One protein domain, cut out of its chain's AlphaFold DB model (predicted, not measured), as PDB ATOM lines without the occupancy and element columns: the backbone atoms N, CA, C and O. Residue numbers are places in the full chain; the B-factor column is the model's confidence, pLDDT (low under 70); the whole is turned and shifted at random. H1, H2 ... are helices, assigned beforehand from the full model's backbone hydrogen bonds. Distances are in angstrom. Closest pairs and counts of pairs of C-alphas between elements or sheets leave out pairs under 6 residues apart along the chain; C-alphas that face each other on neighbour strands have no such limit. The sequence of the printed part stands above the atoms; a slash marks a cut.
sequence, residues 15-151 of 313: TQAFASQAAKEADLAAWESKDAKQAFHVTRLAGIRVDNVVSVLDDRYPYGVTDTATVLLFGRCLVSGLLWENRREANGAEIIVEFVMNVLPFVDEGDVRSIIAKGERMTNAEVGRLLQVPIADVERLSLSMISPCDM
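Overview. This is residues 15 to 151 of the 313 residues of an uncharacterized protein of Rhizobium sp. BK393 (UniProt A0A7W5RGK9). A very long helix, H1, runs into a small helical body; its residues 15 to 38 stick out as an arm. In the body H1's residues 42 to 57 pack beside H2, H3 and H4 pack on H2, and short H5 and H6 lie near H2 and H1. The printed part has 137 residues and six named helices, H1 to H6 in order; it is all helix, mostly crossed and loose, with radius of gyration of the C-alphas 19.4 A and spans 71 by 34 by 21 A.

Along the chain. Find C-alpha 15 at (15.978, -25.289, -21.553); H1 runs 67.4 A to residue 60. Read on through H2, residues 68 to 85, 25.3 A; H3, 92 to 103; H4, 109 to 118; H5, 124 to 130; and H6, 135 to 140, ending at (31.975, 32.332, -41.543).

Arrangement. H2 is the hub. In its hairpin with H1, a shallow tilt of 17 degrees, the closest C-alphas, Thr 43 and Glu 85, are 4.8 A apart. O i to N i+4 pairs are within hydrogen-bond range throughout, but in H2 12 of 14.

Size, cuts and confidence. The printed part has no cut, no long link and no residue under pLDDT 70.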
ATOM      1  N   THR A  15      15.739 -26.626 -22.124       79.44
ATOM      2  CA  THR A  15      15.978 -25.289 -21.553       79.44
ATOM      3  C   THR A  15      17.337 -24.716 -21.953       79.44
ATOM      4  O   THR A  15      17.426 -23.520 -22.231       79.44
ATOM      5  N   GLN A  16      18.380 -25.544 -22.062       81.75
ATOM      6  CA  GLN A  16      19.676 -25.129 -22.604       81.75
ATOM      7  C   GLN A  16      19.590 -24.759 -24.090       81.75
ATOM      8  O   GLN A  16      20.159 -23.744 -24.495       81.75
ATOM      9  N   ALA A  17      18.851 -25.526 -24.895       78.12
ATOM     10  CA  ALA A  17      18.628 -25.221 -26.305       78.12
ATOM     11  C   ALA A  17      17.868 -23.894 -26.477       78.12
ATOM     12  O   ALA A  17      18.341 -23.021 -27.206       78.12
ATOM     13  N   PHE A  18      16.778 -23.681 -25.729       80.06
ATOM     14  CA  PHE A  18      16.034 -22.417 -25.719       80.06
ATOM     15  C   PHE A  18      16.891 -21.237 -25.251       80.06
ATOM     16  O   PHE A  18      16.863 -20.183 -25.879       80.06
ATOM     17  N   ALA A  19      17.693 -21.405 -24.196       74.69
ATOM     18  CA  ALA A  19      18.605 -20.360 -23.733       74.69
ATOM     19  C   ALA A  19      19.670 -20.024 -24.790       74.69
ATOM     20  O   ALA A  19      19.973 -18.853 -25.010       74.69
ATOM     21  N   SER A  20      20.202 -21.034 -25.487       79.75
ATOM     22  CA  SER A  20      21.177 -20.836 -26.565       79.75
ATOM     23  C   SER A  20      20.572 -20.133 -27.785       79.75
ATOM     24  O   SER A  20      21.231 -19.300 -28.405       79.75
ATOM     25  N   GLN A  21      19.310 -20.424 -28.112       80.88
ATOM     26  CA  GLN A  21      18.583 -19.759 -29.188       80.88
ATOM     27  C   GLN A  21      18.252 -18.309 -28.815       80.88
ATOM     28  O   GLN A  21      18.534 -17.406 -29.597       80.88
ATOM     29  N   ALA A  22      17.767 -18.071 -27.593       75.56
ATOM     30  CA  ALA A  22      17.505 -16.728 -27.083       75.56
ATOM     31  C   ALA A  22      18.777 -15.863 -27.038       75.56
ATOM     32  O   ALA A  22      18.721 -14.674 -27.342       75.56
ATOM     33  N   ALA A  23      19.935 -16.450 -26.711       78.50
ATOM     34  CA  ALA A  23      21.219 -15.753 -26.772       78.50
ATOM     35  C   ALA A  23      21.575 -15.330 -28.209       78.50
ATOM     36  O   ALA A  23      21.931 -14.176 -28.433       78.50
ATOM     37  N   LYS A  24      21.399 -16.220 -29.198       82.31
ATOM     38  CA  LYS A  24      21.630 -15.897 -30.618       82.31
ATOM     39  C   LYS A  24      20.684 -14.811 -31.134       82.31
ATOM     40  O   LYS A  24      21.115 -13.929 -31.869       82.31
ATOM     41  N   GLU A  25      19.411 -14.862 -30.749       78.50
ATOM     42  CA  GLU A  25      18.422 -13.837 -31.109       78.50
ATOM     43  C   GLU A  25      18.755 -12.482 -30.466       78.50
ATOM     44  O   GLU A  25      18.653 -11.446 -31.123       78.50
ATOM     45  N   ALA A  26      19.225 -12.476 -29.215       73.75
ATOM     46  CA  ALA A  26      19.684 -11.262 -28.543       73.75
ATOM     47  C   ALA A  26      20.935 -10.662 -29.209       73.75
ATOM     48  O   ALA A  26      21.006  -9.443 -29.385       73.75
ATOM     49  N   ASP A  27      21.892 -11.498 -29.621       79.62
ATOM     50  CA  ASP A  27      23.091 -11.060 -30.343       79.62
ATOM     51  C   ASP A  27      22.742 -10.479 -31.721       79.62
ATOM     52  O   ASP A  27      23.269  -9.431 -32.109       79.62
ATOM     53  N   LEU A  28      21.805 -11.109 -32.435       80.62
ATOM     54  CA  LEU A  28      21.314 -10.625 -33.724       80.62
ATOM     55  C   LEU A  28      20.602  -9.274 -33.570       80.62
ATOM     56  O   LEU A  28      20.942  -8.321 -34.270       80.62
ATOM     57  N   ALA A  29      19.722  -9.136 -32.575       72.81
ATOM     58  CA  ALA A  29      19.059  -7.869 -32.267       72.81
ATOM     59  C   ALA A  29      20.052  -6.764 -31.853       72.81
ATOM     60  O   ALA A  29      19.885  -5.591 -32.205       72.81
ATOM     61  N   ALA A  30      21.115  -7.108 -31.117       76.50
ATOM     62  CA  ALA A  30      22.169  -6.162 -30.758       76.50
ATOM     63  C   ALA A  30      22.953  -5.686 -31.992       76.50
ATOM     64  O   ALA A  30      23.273  -4.495 -32.101       76.50
ATOM     65  N   TRP A  31      23.234  -6.594 -32.932       80.38
ATOM     66  CA  TRP A  31      23.906  -6.275 -34.188       80.38
ATOM     67  C   TRP A  31      23.038  -5.389 -35.090       80.38
ATOM     68  O   TRP A  31      23.508  -4.343 -35.539       80.38
ATOM     69  N   GLU A  32      21.755  -5.716 -35.250       78.44
ATOM     70  CA  GLU A  32      20.781  -4.897 -35.983       78.44
ATOM     71  C   GLU A  32      20.619  -3.502 -35.365       78.44
ATOM     72  O   GLU A  32      20.627  -2.497 -36.075       78.44
ATOM     73  N   SER A  33      20.551  -3.403 -34.032       79.25
ATOM     74  CA  SER A  33      20.492  -2.108 -33.342       79.25
ATOM     75  C   SER A  33      21.740  -1.261 -33.605       79.25
ATOM     76  O   SER A  33      21.653  -0.036 -33.752       79.25
ATOM     77  N   LYS A  34      22.918  -1.893 -33.662       78.31
ATOM     78  CA  LYS A  34      24.176  -1.209 -33.970       78.31
ATOM     79  C   LYS A  34      24.213  -0.746 -35.428       78.31
ATOM     80  O   LYS A  34      24.582   0.408 -35.655       78.31
ATOM     81  N   ASP A  35      23.789  -1.585 -36.375       76.31
ATOM     82  CA  ASP A  35      23.695  -1.210 -37.792       76.31
ATOM     83  C   ASP A  35      22.701  -0.061 -37.995       76.31
ATOM     84  O   ASP A  35      23.033   0.937 -38.629       76.31
ATOM     85  N   ALA A  36      21.532  -0.114 -37.350       73.56
ATOM     86  CA  ALA A  36      20.532   0.950 -37.409       73.56
ATOM     87  C   ALA A  36      21.067   2.289 -36.869       73.56
ATOM     88  O   ALA A  36      20.881   3.337 -37.490       73.56
ATOM     89  N   LYS A  37      21.791   2.276 -35.739       76.69
ATOM     90  CA  LYS A  37      22.440   3.482 -35.190       76.69
ATOM     91  C   LYS A  37      23.501   4.041 -36.133       76.69
ATOM     92  O   LYS A  37      23.610   5.259 -36.277       76.69
ATOM     93  N   GLN A  38      24.287   3.168 -36.758       75.19
ATOM     94  CA  GLN A  38      25.305   3.572 -37.718       75.19
ATOM     95  C   GLN A  38      24.670   4.153 -38.985       75.19
ATOM     96  O   GLN A  38      25.078   5.229 -39.416       75.19
ATOM     97  N   ALA A  39      23.638   3.505 -39.527       72.31
ATOM     98  CA  ALA A  39      22.870   3.998 -40.662       72.31
ATOM     99  C   ALA A  39      22.287   5.387 -40.368       72.31
ATOM    100  O   ALA A  39      22.542   6.324 -41.118       72.31
ATOM    101  N   PHE A  40      21.630   5.563 -39.217       77.00
ATOM    102  CA  PHE A  40      21.104   6.862 -38.791       77.00
ATOM    103  C   PHE A  40      22.195   7.936 -38.684       77.00
ATOM    104  O   PHE A  40      22.005   9.077 -39.111       77.00
ATOM    105  N   HIS A  41      23.354   7.585 -38.122       78.31
ATOM    106  CA  HIS A  41      24.476   8.512 -38.027       78.31
ATOM    107  C   HIS A  41      24.959   8.960 -39.412       78.31
ATOM    108  O   HIS A  41      25.163  10.154 -39.623       78.31
ATOM    109  N   VAL A  42      25.083   8.027 -40.358       76.50
ATOM    110  CA  VAL A  42      25.482   8.309 -41.744       76.50
ATOM    111  C   VAL A  42      24.458   9.207 -42.441       76.50
ATOM    112  O   VAL A  42      24.846  10.238 -42.986       76.50
ATOM    113  N   THR A  43      23.163   8.889 -42.352       78.44
ATOM    114  CA  THR A  43      22.063   9.706 -42.899       78.44
ATOM    115  C   THR A  43      22.097  11.129 -42.338       78.44
ATOM    116  O   THR A  43      22.019  12.106 -43.078       78.44
ATOM    117  N   ARG A  44      22.308  11.278 -41.025       84.31
ATOM    118  CA  ARG A  44      22.422  12.596 -40.390       84.31
ATOM    119  C   ARG A  44      23.622  13.394 -40.908       84.31
ATOM    120  O   ARG A  44      23.507  14.604 -41.090       84.31
ATOM    121  N   LEU A  45      24.775  12.753 -41.100       84.19
ATOM    122  CA  LEU A  45      25.963  13.413 -41.648       84.19
ATOM    123  C   LEU A  45      25.768  13.818 -43.115       84.19
ATOM    124  O   LEU A  45      26.231  14.890 -43.504       84.19
ATOM    125  N   ALA A  46      25.056  13.002 -43.897       84.25
ATOM    126  CA  ALA A  46      24.668  13.326 -45.267       84.25
ATOM    127  C   ALA A  46      23.778  14.579 -45.316       84.25
ATOM    128  O   ALA A  46      24.107  15.517 -46.038       84.25
ATOM    129  N   GLY A  47      22.753  14.660 -44.460       87.56
ATOM    130  CA  GLY A  47      21.899  15.849 -44.350       87.56
ATOM    131  C   GLY A  47      22.683  17.121 -43.998       87.56
ATOM    132  O   GLY A  47      22.567  18.128 -44.684       87.56
ATOM    133  N   ILE A  48      23.589  17.058 -43.011       90.44
ATOM    134  CA  ILE A  48      24.450  18.208 -42.659       90.44
ATOM    135  C   ILE A  48      25.333  18.634 -43.843       90.44
ATOM    136  O   ILE A  48      25.668  19.809 -43.997       90.44
ATOM    137  N   ARG A  49      25.773  17.686 -44.673       91.25
ATOM    138  CA  ARG A  49      26.567  18.006 -45.858       91.25
ATOM    139  C   ARG A  49      25.734  18.707 -46.927       91.25
ATOM    140  O   ARG A  49      26.229  19.682 -47.481       91.25
ATOM    141  N   VAL A  50      24.508  18.250 -47.179       93.56
ATOM    142  CA  VAL A  50      23.562  18.935 -48.075       93.56
ATOM    143  C   VAL A  50      23.324  20.365 -47.586       93.56
ATOM    144  O   VAL A  50      23.521  21.298 -48.359       93.56
ATOM    145  N   ASP A  51      23.056  20.548 -46.291       93.75
ATOM    146  CA  ASP A  51      22.879  21.875 -45.683       93.75
ATOM    147  C   ASP A  51      24.109  22.778 -45.886       93.75
ATOM    148  O   ASP A  51      23.974  23.957 -46.212       93.75
ATOM    149  N   ASN A  52      25.323  22.239 -45.728       95.12
ATOM    150  CA  ASN A  52      26.554  22.997 -45.955       95.12
ATOM    151  C   ASN A  52      26.725  23.400 -47.428       95.12
ATOM    152  O   ASN A  52      27.175  24.511 -47.691       95.12
ATOM    153  N   VAL A  53      26.373  22.530 -48.382       95.50
ATOM    154  CA  VAL A  53      26.438  22.853 -49.820       95.50
ATOM    155  C   VAL A  53      25.435  23.955 -50.162       95.50
ATOM    156  O   VAL A  53      25.809  24.923 -50.818       95.50
ATOM    157  N   VAL A  54      24.200  23.854 -49.662       94.88
ATOM    158  CA  VAL A  54      23.173  24.895 -49.835       94.88
ATOM    159  C   VAL A  54      23.600  26.203 -49.170       94.88
ATOM    160  O   VAL A  54      23.417  27.261 -49.748       94.88
ATOM    161  N   SER A  55      24.246  26.154 -48.002       95.69
ATOM    162  CA  SER A  55      24.750  27.363 -47.333       95.69
ATOM    163  C   SER A  55      25.813  28.085 -48.164       95.69
ATOM    164  O   SER A  55      25.834  29.309 -48.196       95.69
ATOM    165  N   VAL A  56      26.689  27.340 -48.849       95.75
ATOM    166  CA  VAL A  56      27.679  27.918 -49.776       95.75
ATOM    167  C   VAL A  56      26.998  28.484 -51.026       95.75
ATOM    168  O   VAL A  56      27.415  29.528 -51.523       95.75
ATOM    169  N   LEU A  57      25.953  27.815 -51.527       94.81
ATOM    170  CA  LEU A  57      25.158  28.273 -52.668       94.81
ATOM    171  C   LEU A  57      24.443  29.594 -52.355       94.81
ATOM    172  O   LEU A  57      24.661  30.573 -53.061       94.81
ATOM    173  N   ASP A  58      23.648  29.619 -51.282       93.50
ATOM    174  CA  ASP A  58      22.854  30.776 -50.846       93.50
ATOM    175  C   ASP A  58      23.748  31.993 -50.564       93.50
ATOM    176  O   ASP A  58      23.361  33.131 -50.816       93.50
ATOM    177  N   ASP A  59      24.957  31.762 -50.051       94.19
ATOM    178  CA  ASP A  59      25.899  32.827 -49.737       94.19
ATOM    179  C   ASP A  59      26.562  33.448 -50.975       94.19
ATOM    180  O   ASP A  59      26.646  34.670 -51.095       94.19
ATOM    181  N   ARG A  60      27.032  32.614 -51.908       93.25
ATOM    182  CA  ARG A  60      27.731  33.090 -53.111       93.25
ATOM    183  C   ARG A  60      26.775  33.579 -54.188       93.25
ATOM    184  O   ARG A  60      27.132  34.443 -54.985       93.25
ATOM    185  N   TYR A  61      25.571  33.019 -54.208       92.69
ATOM    186  CA  TYR A  61      24.567  33.241 -55.236       92.69
ATOM    187  C   TYR A  61      23.194  33.480 -54.594       92.69
ATOM    188  O   TYR A  61      22.269  32.689 -54.789       92.69
ATOM    189  N   PRO A  62      23.021  34.590 -53.851       87.88
ATOM    190  CA  PRO A  62      21.785  34.875 -53.114       87.88
ATOM    191  C   PRO A  62      20.555  35.051 -54.015       87.88
ATOM    192  O   PRO A  62      19.426  34.931 -53.550       87.88
ATOM    193  N   TYR A  63      20.769  35.329 -55.303       85.50
ATOM    194  CA  TYR A  63      19.723  35.460 -56.322       85.50
ATOM    195  C   TYR A  63      19.624  34.230 -57.239       85.50
ATOM    196  O   TYR A  63      18.968  34.284 -58.277       85.50
ATOM    197  N   GLY A  64      20.287  33.132 -56.871       82.56
ATOM    198  CA  GLY A  64      20.396  31.923 -57.677       82.56
ATOM    199  C   GLY A  64      21.588  31.928 -58.637       82.56
ATOM    200  O   GLY A  64      22.258  32.940 -58.854       82.56
ATOM    201  N   VAL A  65      21.862  30.750 -59.201       83.81
ATOM    202  CA  VAL A  65      22.931  30.519 -60.179       83.81
ATOM    203  C   VAL A  65      22.308  30.367 -61.557       83.81
ATOM    204  O   VAL A  65      21.457  29.505 -61.749       83.81
ATOM    205  N   THR A  66      22.760  31.164 -62.522       79.88
ATOM    206  CA  THR A  66      22.295  31.088 -63.919       79.88
ATOM    207  C   THR A  66      23.292  30.402 -64.852       79.88
ATOM    208  O   THR A  66      22.919  29.983 -65.940       79.88
ATOM    209  N   ASP A  67      24.562  30.300 -64.452       90.56
ATOM    210  CA  ASP A  67      25.598  29.619 -65.229       90.56
ATOM    211  C   ASP A  67      25.466  28.094 -65.110       90.56
ATOM    212  O   ASP A  67      25.594  27.530 -64.021       90.56
ATOM    213  N   THR A  68      25.265  27.425 -66.246       89.00
ATOM    214  CA  THR A  68      25.083  25.971 -66.326       89.00
ATOM    215  C   THR A  68      26.266  25.209 -65.730       89.00
ATOM    216  O   THR A  68      26.062  24.223 -65.023       89.00
ATOM    217  N   ALA A  69      27.506  25.664 -65.952       91.38
ATOM    218  CA  ALA A  69      28.684  24.998 -65.397       91.38
ATOM    219  C   ALA A  69      28.648  24.999 -63.863       91.38
ATOM    220  O   ALA A  69      28.786  23.948 -63.234       91.38
ATOM    221  N   THR A  70      28.393  26.155 -63.257       92.19
ATOM    222  CA  THR A  70      28.296  26.304 -61.802       92.19
ATOM    223  C   THR A  70      27.112  25.526 -61.224       92.19
ATOM    224  O   THR A  70      27.283  24.813 -60.233       92.19
ATOM    225  N   VAL A  71      25.937  25.587 -61.863       91.00
ATOM    226  CA  VAL A  71      24.753  24.803 -61.463       91.00
ATOM    227  C   VAL A  71      25.088  23.313 -61.404       91.00
ATOM    228  O   VAL A  71      24.804  22.653 -60.403       91.00
ATOM    229  N   LEU A  72      25.761  22.777 -62.426       92.69
ATOM    230  CA  LEU A  72      26.134  21.364 -62.469       92.69
ATOM    231  C   LEU A  72      27.157  20.982 -61.387       92.69
ATOM    232  O   LEU A  72      27.090  19.866 -60.868       92.69
ATOM    233  N   LEU A  73      28.075  21.876 -60.999       94.19
ATOM    234  CA  LEU A  73      29.008  21.626 -59.889       94.19
ATOM    235  C   LEU A  73      28.262  21.470 -58.557       94.19
ATOM    236  O   LEU A  73      28.476  20.488 -57.840       94.19
ATOM    237  N   PHE A  74      27.344  22.391 -58.250       94.81
ATOM    238  CA  PHE A  74      26.507  22.296 -57.051       94.81
ATOM    239  C   PHE A  74      25.577  21.083 -57.106       94.81
ATOM    240  O   PHE A  74      25.480  20.352 -56.118       94.81
ATOM    241  N   GLY A  75      24.976  20.803 -58.265       94.00
ATOM    242  CA  GLY A  75      24.152  19.619 -58.493       94.00
ATOM    243  C   GLY A  75      24.912  18.328 -58.189       94.00
ATOM    244  O   GLY A  75      24.421  17.490 -57.434       94.00
ATOM    245  N   ARG A  76      26.161  18.197 -58.659       94.88
ATOM    246  CA  ARG A  76      27.032  17.054 -58.323       94.88
ATOM    247  C   ARG A  76      27.271  16.927 -56.823       94.88
ATOM    248  O   ARG A  76      27.141  15.833 -56.276       94.88
ATOM    249  N   CYS A  77      27.587  18.025 -56.136       94.69
ATOM    250  CA  CYS A  77      27.808  17.999 -54.691       94.69
ATOM    251  C   CYS A  77      26.548  17.619 -53.897       94.69
ATOM    252  O   CYS A  77      26.658  16.842 -52.944       94.69
ATOM    253  N   LEU A  78      25.376  18.128 -54.296       94.50
ATOM    254  CA  LEU A  78      24.083  17.817 -53.681       94.50
ATOM    255  C   LEU A  78      23.702  16.354 -53.901       94.50
ATOM    256  O   LEU A  78      23.466  15.641 -52.927       94.50
ATOM    257  N   VAL A  79      23.730  15.878 -55.150       94.06
ATOM    258  CA  VAL A  79      23.458  14.472 -55.494       94.06
ATOM    259  C   VAL A  79      24.395  13.549 -54.726       94.06
ATOM    260  O   VAL A  79      23.950  12.574 -54.128       94.06
ATOM    261  N   SER A  80      25.686  13.885 -54.660       92.19
ATOM    262  CA  SER A  80      26.657  13.090 -53.913       92.19
ATOM    263  C   SER A  80      26.357  13.043 -52.412       92.19
ATOM    264  O   SER A  80      26.684  12.051 -51.780       92.19
ATOM    265  N   GLY A  81      25.727  14.064 -51.822       89.50
ATOM    266  CA  GLY A  81      25.230  14.011 -50.442       89.50
ATOM    267  C   GLY A  81      23.957  13.172 -50.307       89.50
ATOM    268  O   GLY A  81      23.885  12.276 -49.466       89.50
ATOM    269  N   LEU A  82      22.972  13.409 -51.172       89.88
ATOM    270  CA  LEU A  82      21.647  12.787 -51.095       89.88
ATOM    271  C   LEU A  82      21.657  11.298 -51.468       89.88
ATOM    272  O   LEU A  82      20.876  10.524 -50.918       89.88
ATOM    273  N   LEU A  83      22.581  10.860 -52.330       87.69
ATOM    274  CA  LEU A  83      22.797   9.439 -52.627       87.69
ATOM    275  C   LEU A  83      23.199   8.635 -51.387       87.69
ATOM    276  O   LEU A  83      22.977   7.427 -51.352       87.69
ATOM    277  N   TRP A  84      23.787   9.269 -50.367       80.06
ATOM    278  CA  TRP A  84      24.038   8.605 -49.085       80.06
ATOM    279  C   TRP A  84      22.789   8.538 -48.213       80.06
ATOM    280  O   TRP A  84      22.632   7.564 -47.479       80.06
ATOM    281  N   GLU A  85      21.917   9.543 -48.290       77.88
ATOM    282  CA  GLU A  85      20.684   9.603 -47.505       77.88
ATOM    283  C   GLU A  85      19.644   8.599 -48.014       77.88
ATOM    284  O   GLU A  85      19.124   7.798 -47.238       77.88
ATOM    285  N   ASN A  86      19.414   8.587 -49.328       78.62
ATOM    286  CA  ASN A  86      18.282   7.894 -49.947       78.62
ATOM    287  C   ASN A  86      18.671   6.567 -50.616       78.62
ATOM    288  O   ASN A  86      17.887   5.990 -51.361       78.62
ATOM    289  N   ARG A  87      19.874   6.033 -50.340       71.19
ATOM    290  CA  ARG A  87      20.385   4.804 -50.987       71.19
ATOM    291  C   ARG A  87      19.468   3.589 -50.823       71.19
ATOM    292  O   ARG A  87      19.482   2.697 -51.663       71.19
ATOM    293  N   ARG A  88      18.773   3.499 -49.687       70.81
ATOM    294  CA  ARG A  88      17.923   2.352 -49.326       70.81
ATOM    295  C   ARG A  88      16.464   2.545 -49.756       70.81
ATOM    296  O   ARG A  88      15.676   1.620 -49.601       70.81
ATOM    297  N   GLU A  89      16.102   3.721 -50.264       79.94
ATOM    298  CA  GLU A  89      14.730   4.035 -50.649       79.94
ATOM    299  C   GLU A  89      14.486   3.619 -52.104       79.94
ATOM    300  O   GLU A  89      15.265   3.969 -52.991       79.94
ATOM    301  N   ALA A  90      13.401   2.881 -52.360       79.81
ATOM    302  CA  ALA A  90      13.059   2.398 -53.702       79.81
ATOM    303  C   ALA A  90      12.899   3.546 -54.719       79.81
ATOM    304  O   ALA A  90      13.331   3.419 -55.860       79.81
ATOM    305  N   ASN A  91      12.377   4.692 -54.265       87.06
ATOM    306  CA  ASN A  91      12.184   5.900 -55.075       87.06
ATOM    307  C   ASN A  91      13.274   6.954 -54.815       87.06
ATOM    308  O   ASN A  91      13.088   8.137 -55.096       87.06
ATOM    309  N   GLY A  92      14.423   6.550 -54.260       85.44
ATOM    310  CA  GLY A  92      15.468   7.484 -53.841       85.44
ATOM    311  C   GLY A  92      15.971   8.376 -54.979       85.44
ATOM    312  O   GLY A  92      16.260   9.545 -54.748       85.44
ATOM    313  N   ALA A  93      16.021   7.866 -56.213       88.00
ATOM    314  CA  ALA A  93      16.430   8.653 -57.376       88.00
ATOM    315  C   ALA A  93      15.457   9.803 -57.687       88.00
ATOM    316  O   ALA A  93      15.908  10.914 -57.943       88.00
ATOM    317  N   GLU A  94      14.146   9.562 -57.618       90.94
ATOM    318  CA  GLU A  94      13.120  10.584 -57.880       90.94
ATOM    319  C   GLU A  94      13.150  11.678 -56.811       90.94
ATOM    320  O   GLU A  94      13.159  12.860 -57.142       90.94
ATOM    321  N   ILE A  95      13.295  11.287 -55.540       89.12
ATOM    322  CA  ILE A  95      13.429  12.223 -54.413       89.12
ATOM    323  C   ILE A  95      14.665  13.114 -54.588       89.12
ATOM    324  O   ILE A  95      14.613  14.317 -54.334       89.12
ATOM    325  N   ILE A  96      15.791  12.537 -55.025       91.81
ATOM    326  CA  ILE A  96      17.020  13.299 -55.287       91.81
ATOM    327  C   ILE A  96      16.801  14.290 -56.429       91.81
ATOM    328  O   ILE A  96      17.196  15.446 -56.300       91.81
ATOM    329  N   VAL A  97      16.189  13.847 -57.529       93.69
ATOM    330  CA  VAL A  97      15.902  14.693 -58.694       93.69
ATOM    331  C   VAL A  97      15.029  15.879 -58.300       93.69
ATOM    332  O   VAL A  97      15.431  17.021 -58.514       93.69
ATOM    333  N   GLU A  98      13.890  15.619 -57.654       92.25
ATOM    334  CA  GLU A  98      12.952  16.654 -57.219       92.25
ATOM    335  C   GLU A  98      13.629  17.652 -56.271       92.25
ATOM    336  O   GLU A  98      13.507  18.866 -56.435       92.25
ATOM    337  N   PHE A  99      14.408  17.158 -55.304       92.50
ATOM    338  CA  PHE A  99      15.125  18.022 -54.374       92.50
ATOM    339  C   PHE A  99      16.153  18.908 -55.086       92.50
ATOM    340  O   PHE A  99      16.206  20.113 -54.840       92.50
ATOM    341  N   VAL A 100      16.982  18.331 -55.959       93.06
ATOM    342  CA  VAL A 100      18.046  19.074 -56.646       93.06
ATOM    343  C   VAL A 100      17.455  20.123 -57.579       93.06
ATOM    344  O   VAL A 100      17.940  21.248 -57.566       93.06
ATOM    345  N   MET A 101      16.389  19.804 -58.314       93.31
ATOM    346  CA  MET A 101      15.699  20.771 -59.176       93.31
ATOM    347  C   MET A 101      15.012  21.881 -58.371       93.31
ATOM    348  O   MET A 101      15.025  23.032 -58.788       93.31
ATOM    349  N   ASN A 102      14.482  21.580 -57.184       91.50
ATOM    350  CA  ASN A 102      13.929  22.611 -56.302       91.50
ATOM    351  C   ASN A 102      15.004  23.572 -55.767       91.50
ATOM    352  O   ASN A 102      14.737  24.759 -55.593       91.50
ATOM    353  N   VAL A 103      16.215  23.076 -55.488       90.50
ATOM    354  CA  VAL A 103      17.345  23.916 -55.043       90.50
ATOM    355  C   VAL A 103      17.998  24.653 -56.220       90.50
ATOM    356  O   VAL A 103      18.469  25.776 -56.060       90.50
ATOM    357  N   LEU A 104      18.027  24.030 -57.397       92.25
ATOM    358  CA  LEU A 104      18.668  24.518 -58.615       92.25
ATOM    359  C   LEU A 104      17.654  24.508 -59.773       92.25
ATOM    360  O   LEU A 104      17.719  23.625 -60.626       92.25
ATOM    361  N   PRO A 105      16.736  25.488 -59.854       87.88
ATOM    362  CA  PRO A 105      15.613  25.457 -60.802       87.88
ATOM    363  C   PRO A 105      16.021  25.523 -62.280       87.88
ATOM    364  O   PRO A 105      15.205  25.256 -63.155       87.88
ATOM    365  N   PHE A 106      17.274  25.874 -62.568       86.81
ATOM    366  CA  PHE A 106      17.823  25.952 -63.922       86.81
ATOM    367  C   PHE A 106      18.535  24.668 -64.370       86.81
ATOM    368  O   PHE A 106      19.111  24.653 -65.455       86.81
ATOM    369  N   VAL A 107      18.560  23.617 -63.540       90.31
ATOM    370  CA  VAL A 107      19.149  22.328 -63.921       90.31
ATOM    371  C   VAL A 107      18.109  21.447 -64.602       90.31
ATOM    372  O   VAL A 107      16.993  21.285 -64.104       90.31
ATOM    373  N   ASP A 108      18.490  20.836 -65.720       92.75
ATOM    374  CA  ASP A 108      17.623  19.897 -66.418       92.75
ATOM    375  C   ASP A 108      17.533  18.560 -65.673       92.75
ATOM    376  O   ASP A 108      18.518  18.033 -65.141       92.75
ATOM    377  N   GLU A 109      16.345  17.953 -65.692       94.44
ATOM    378  CA  GLU A 109      16.102  16.650 -65.065       94.44
ATOM    379  C   GLU A 109      17.066  15.573 -65.597       94.44
ATOM    380  O   GLU A 109      17.610  14.762 -64.837       94.44
ATOM    381  N   GLY A 110      17.309  15.584 -66.913       94.50
ATOM    382  CA  GLY A 110      18.214  14.652 -67.585       94.50
ATOM    383  C   GLY A 110      19.649  14.739 -67.063       94.50
ATOM    384  O   GLY A 110      20.297  13.705 -66.872       94.50
ATOM    385  N   ASP A 111      20.119  15.945 -66.743       94.31
ATOM    386  CA  ASP A 111      21.455  16.159 -66.190       94.31
ATOM    387  C   ASP A 111      21.562  15.612 -64.770       94.31
ATOM    388  O   ASP A 111      22.529  14.918 -64.439       94.31
ATOM    389  N   VAL A 112      20.548  15.845 -63.932       93.38
ATOM    390  CA  VAL A 112      20.527  15.304 -62.566       93.38
ATOM    391  C   VAL A 112      20.495  13.777 -62.593       93.38
ATOM    392  O   VAL A 112      21.279  13.134 -61.891       93.38
ATOM    393  N   ARG A 113      19.664  13.173 -63.453       94.06
ATOM    394  CA  ARG A 113      19.628  11.713 -63.645       94.06
ATOM    395  C   ARG A 113      20.962  11.166 -64.156       94.06
ATOM    396  O   ARG A 113      21.401  10.118 -63.686       94.06
ATOM    397  N   SER A 114      21.637  11.881 -65.054       94.19
ATOM    398  CA  SER A 114      22.977  11.527 -65.538       94.19
ATOM    399  C   SER A 114      24.015  11.541 -64.409       94.19
ATOM    400  O   SER A 114      24.812  10.609 -64.279       94.19
ATOM    401  N   ILE A 115      23.973  12.546 -63.528       93.06
ATOM    402  CA  ILE A 115      24.839  12.614 -62.340       93.06
ATOM    403  C   ILE A 115      24.544  11.449 -61.384       93.06
ATOM    404  O   ILE A 115      25.476  10.799 -60.907       93.06
ATOM    405  N   ILE A 116      23.265  11.153 -61.127       91.56
ATOM    406  CA  ILE A 116      22.843  10.018 -60.291       91.56
ATOM    407  C   ILE A 116      23.363   8.698 -60.868       91.56
ATOM    408  O   ILE A 116      23.931   7.894 -60.129       91.56
ATOM    409  N   ALA A 117      23.216   8.491 -62.180       90.94
ATOM    410  CA  ALA A 117      23.633   7.270 -62.867       90.94
ATOM    411  C   ALA A 117      25.148   7.027 -62.784       90.94
ATOM    412  O   ALA A 117      25.578   5.880 -62.679       90.94
ATOM    413  N   LYS A 118      25.963   8.092 -62.767       89.31
ATOM    414  CA  LYS A 118      27.415   7.981 -62.542       89.31
ATOM    415  C   LYS A 118      27.758   7.488 -61.137       89.31
ATOM    416  O   LYS A 118      28.818   6.900 -60.942       89.31
ATOM    417  N   GLY A 119      26.887   7.726 -60.155       80.31
ATOM    418  CA  GLY A 119      27.060   7.240 -58.786       80.31
ATOM    419  C   GLY A 119      28.323   7.760 -58.090       80.31
ATOM    420  O   GLY A 119      28.806   7.127 -57.147       80.31
ATOM    421  N   GLU A 120      28.876   8.887 -58.548       80.19
ATOM    422  CA  GLU A 120      30.136   9.427 -58.039       80.19
ATOM    423  C   GLU A 120      29.996   9.851 -56.571       80.19
ATOM    424  O   GLU A 120      29.277  10.784 -56.187       80.19
ATOM    425  N   ARG A 121      30.722   9.139 -55.709       84.00
ATOM    426  CA  ARG A 121      30.847   9.489 -54.299       84.00
ATOM    427  C   ARG A 121      31.993  10.460 -54.143       84.00
ATOM    428  O   ARG A 121      33.125  10.129 -54.464       84.00
ATOM    429  N   MET A 122      31.690  11.615 -53.577       90.62
ATOM    430  CA  MET A 122      32.688  12.607 -53.231       90.62
ATOM    431  C   MET A 122      32.937  12.574 -51.726       90.62
ATOM    432  O   MET A 122      32.004  12.466 -50.927       90.62
ATOM    433  N   THR A 123      34.189  12.708 -51.334       90.62
ATOM    434  CA  THR A 123      34.636  13.018 -49.979       90.62
ATOM    435  C   THR A 123      34.357  14.485 -49.640       90.62
ATOM    436  O   THR A 123      34.137  15.325 -50.515       90.62
ATOM    437  N   ASN A 124      34.409  14.826 -48.353       90.75
ATOM    438  CA  ASN A 124      34.236  16.207 -47.887       90.75
ATOM    439  C   ASN A 124      35.296  17.164 -48.470       90.75
ATOM    440  O   ASN A 124      35.000  18.332 -48.718       90.75
ATOM    441  N   ALA A 125      36.509  16.661 -48.724       91.12
ATOM    442  CA  ALA A 125      37.590  17.418 -49.348       91.12
ATOM    443  C   ALA A 125      37.399  17.595 -50.859       91.12
ATOM    444  O   ALA A 125      37.744  18.635 -51.408       91.12
ATOM    445  N   GLU A 126      36.833  16.608 -51.553       93.38
ATOM    446  CA  GLU A 126      36.472  16.763 -52.967       93.38
ATOM    447  C   GLU A 126      35.354  17.781 -53.153       93.38
ATOM    448  O   GLU A 126      35.454  18.597 -54.059       93.38
ATOM    449  N   VAL A 127      34.344  17.798 -52.275       94.06
ATOM    450  CA  VAL A 127      33.304  18.842 -52.306       94.06
ATOM    451  C   VAL A 127      33.909  20.218 -52.091       94.06
ATOM    452  O   VAL A 127      33.643  21.130 -52.864       94.06
ATOM    453  N   GLY A 128      34.765  20.355 -51.080       93.88
ATOM    454  CA  GLY A 128      35.470  21.599 -50.801       93.88
ATOM    455  C   GLY A 128      36.287  22.124 -51.967       93.88
ATOM    456  O   GLY A 128      36.206  23.303 -52.296       93.88
ATOM    457  N   ARG A 129      37.042  21.234 -52.619       94.25
ATOM    458  CA  ARG A 129      37.834  21.562 -53.808       94.25
ATOM    459  C   ARG A 129      36.959  21.911 -55.005       94.25
ATOM    460  O   ARG A 129      37.234  22.904 -55.666       94.25
ATOM    461  N   LEU A 130      35.904  21.137 -55.261       94.88
ATOM    462  CA  LEU A 130      35.011  21.364 -56.398       94.88
ATOM    463  C   LEU A 130      34.262  22.695 -56.270       94.88
ATOM    464  O   LEU A 130      34.133  23.424 -57.247       94.88
ATOM    465  N   LEU A 131      33.820  23.026 -55.056       95.06
ATOM    466  CA  LEU A 131      33.151  24.285 -54.744       95.06
ATOM    467  C   LEU A 131      34.133  25.417 -54.404       95.06
ATOM    468  O   LEU A 131      33.685  26.516 -54.101       95.06
ATOM    469  N   GLN A 132      35.448  25.178 -54.430       95.25
ATOM    470  CA  GLN A 132      36.490  26.152 -54.074       95.25
ATOM    471  C   GLN A 132      36.190  26.891 -52.755       95.25
ATOM    472  O   GLN A 132      36.112  28.118 -52.715       95.25
ATOM    473  N   VAL A 133      35.914  26.148 -51.682       95.56
ATOM    474  CA  VAL A 133      35.550  26.717 -50.373       95.56
ATOM    475  C   VAL A 133      36.818  27.033 -49.571       95.56
ATOM    476  O   VAL A 133      37.461  26.089 -49.125       95.56
ATOM    477  N   PRO A 134      37.199  28.303 -49.344       95.06
ATOM    478  CA  PRO A 134      38.341  28.644 -48.499       95.06
ATOM    479  C   PRO A 134      38.040  28.426 -47.010       95.06
ATOM    480  O   PRO A 134      36.878  28.399 -46.588       95.06
ATOM    481  N   ILE A 135      39.083  28.360 -46.175       93.75
ATOM    482  CA  ILE A 135      38.933  28.259 -44.712       93.75
ATOM    483  C   ILE A 135      38.085  29.401 -44.128       93.75
ATOM    484  O   ILE A 135      37.283  29.173 -43.223       93.75
ATOM    485  N   ALA A 136      38.190  30.606 -44.693       93.25
ATOM    486  CA  ALA A 136      37.398  31.759 -44.273       93.25
ATOM    487  C   ALA A 136      35.882  31.508 -44.404       93.25
ATOM    488  O   ALA A 136      35.120  31.846 -43.496       93.25
ATOM    489  N   ASP A 137      35.443  30.851 -45.481       94.25
ATOM    490  CA  ASP A 137      34.035  30.493 -45.685       94.25
ATOM    491  C   ASP A 137      33.596  29.387 -44.723       94.25
ATOM    492  O   ASP A 137      32.494  29.441 -44.174       94.25
ATOM    493  N   VAL A 138      34.470  28.413 -44.445       91.38
ATOM    494  CA  VAL A 138      34.203  27.365 -43.445       91.38
ATOM    495  C   VAL A 138      33.946  27.968 -42.063       91.38
ATOM    496  O   VAL A 138      33.058  27.509 -41.334       91.38
ATOM    497  N   GLU A 139      34.701  28.999 -41.688       90.94
ATOM    498  CA  GLU A 139      34.519  29.704 -40.421       90.94
ATOM    499  C   GLU A 139      33.244  30.536 -40.404       90.94
ATOM    500  O   GLU A 139      32.413  30.371 -39.504       90.94
ATOM    501  N   ARG A 140      33.077  31.379 -41.423       92.75
ATOM    502  CA  ARG A 140      31.975  32.332 -41.543       92.75
ATOM    503  C   ARG A 140      30.616  31.642 -41.648       92.75
ATOM    504  O   ARG A 140      29.709  31.976 -40.893       92.75
ATOM    505  N   LEU A 141      30.497  30.633 -42.512       91.88
ATOM    506  CA  LEU A 141      29.272  29.843 -42.703       91.88
ATOM    507  C   LEU A 141      29.148  28.694 -41.695       91.88
ATOM    508  O   LEU A 141      28.179  27.941 -41.692       91.88
ATOM    509  N   SER A 142      30.136  28.544 -40.812       89.56
ATOM    510  CA  SER A 142      30.187  27.487 -39.809       89.56
ATOM    511  C   SER A 142      30.085  26.058 -40.359       89.56
ATOM    512  O   SER A 142      29.615  25.158 -39.656       89.56
ATOM    513  N   LEU A 143      30.624  25.824 -41.555       90.75
ATOM    514  CA  LEU A 143      30.597  24.526 -42.225       90.75
ATOM    515  C   LEU A 143      31.323  23.468 -41.382       90.75
ATOM    516  O   LEU A 143      32.334  23.742 -40.724       90.75
ATOM    517  N   SER A 144      30.783  22.250 -41.369       88.06
ATOM    518  CA  SER A 144      31.323  21.141 -40.567       88.06
ATOM    519  C   SER A 144      31.606  19.865 -41.353       88.06
ATOM    520  O   SER A 144      32.225  18.957 -40.808       88.06
ATOM    521  N   MET A 145      31.112  19.770 -42.589       89.88
ATOM    522  CA  MET A 145      31.233  18.592 -43.462       89.88
ATOM    523  C   MET A 145      31.866  18.919 -44.816       89.88
ATOM    524  O   MET A 145      31.925  18.053 -45.676       89.88
ATOM    525  N   ILE A 146      32.312  20.153 -45.033       92.06
ATOM    526  CA  ILE A 146      33.058  20.542 -46.231       92.06
ATOM    527  C   ILE A 146      34.447  20.933 -45.753       92.06
ATOM    528  O   ILE A 146      34.566  21.799 -44.884       92.06
ATOM    529  N   SER A 147      35.471  20.247 -46.259       92.12
ATOM    530  CA  SER A 147      36.850  20.631 -45.967       92.12
ATOM    531  C   SER A 147      37.225  21.821 -46.842       92.12
ATOM    532  O   SER A 147      36.790  21.871 -47.986       92.12
ATOM    533  N   PRO A 148      38.011  22.775 -46.350       94.50
ATOM    534  CA  PRO A 148      38.447  23.898 -47.156       94.50
ATOM    535  C   PRO A 148      39.401  23.442 -48.275       94.50
ATOM    536  O   PRO A 148      40.100  22.436 -48.137       94.50
ATOM    537  N   CYS A 149      39.412  24.153 -49.401       94.44
ATOM    538  CA  CYS A 149      40.235  23.832 -50.569       94.44
ATOM    539  C   CYS A 149      41.693  24.289 -50.429       94.44
ATOM    540  O   CYS A 149      42.565  23.746 -51.101       94.44
ATOM    541  N   ASP A 150      41.947  25.276 -49.571       92.44
ATOM    542  CA  ASP A 150      43.243  25.907 -49.300       92.44
ATOM    543  C   ASP A 150      44.000  25.262 -48.124       92.44
ATOM    544  O   ASP A 150      45.035  25.769 -47.703       92.44
ATOM    545  N   MET A 151      43.519  24.124 -47.611       89.50
ATOM    546  CA  MET A 151      44.161  23.385 -46.522       89.50
ATOM    547  C   MET A 151      44.252  21.885 -46.842       89.50
ATOM    548  O   MET A 151      43.283  21.290 -47.327       89.50
TER     549      MET A 151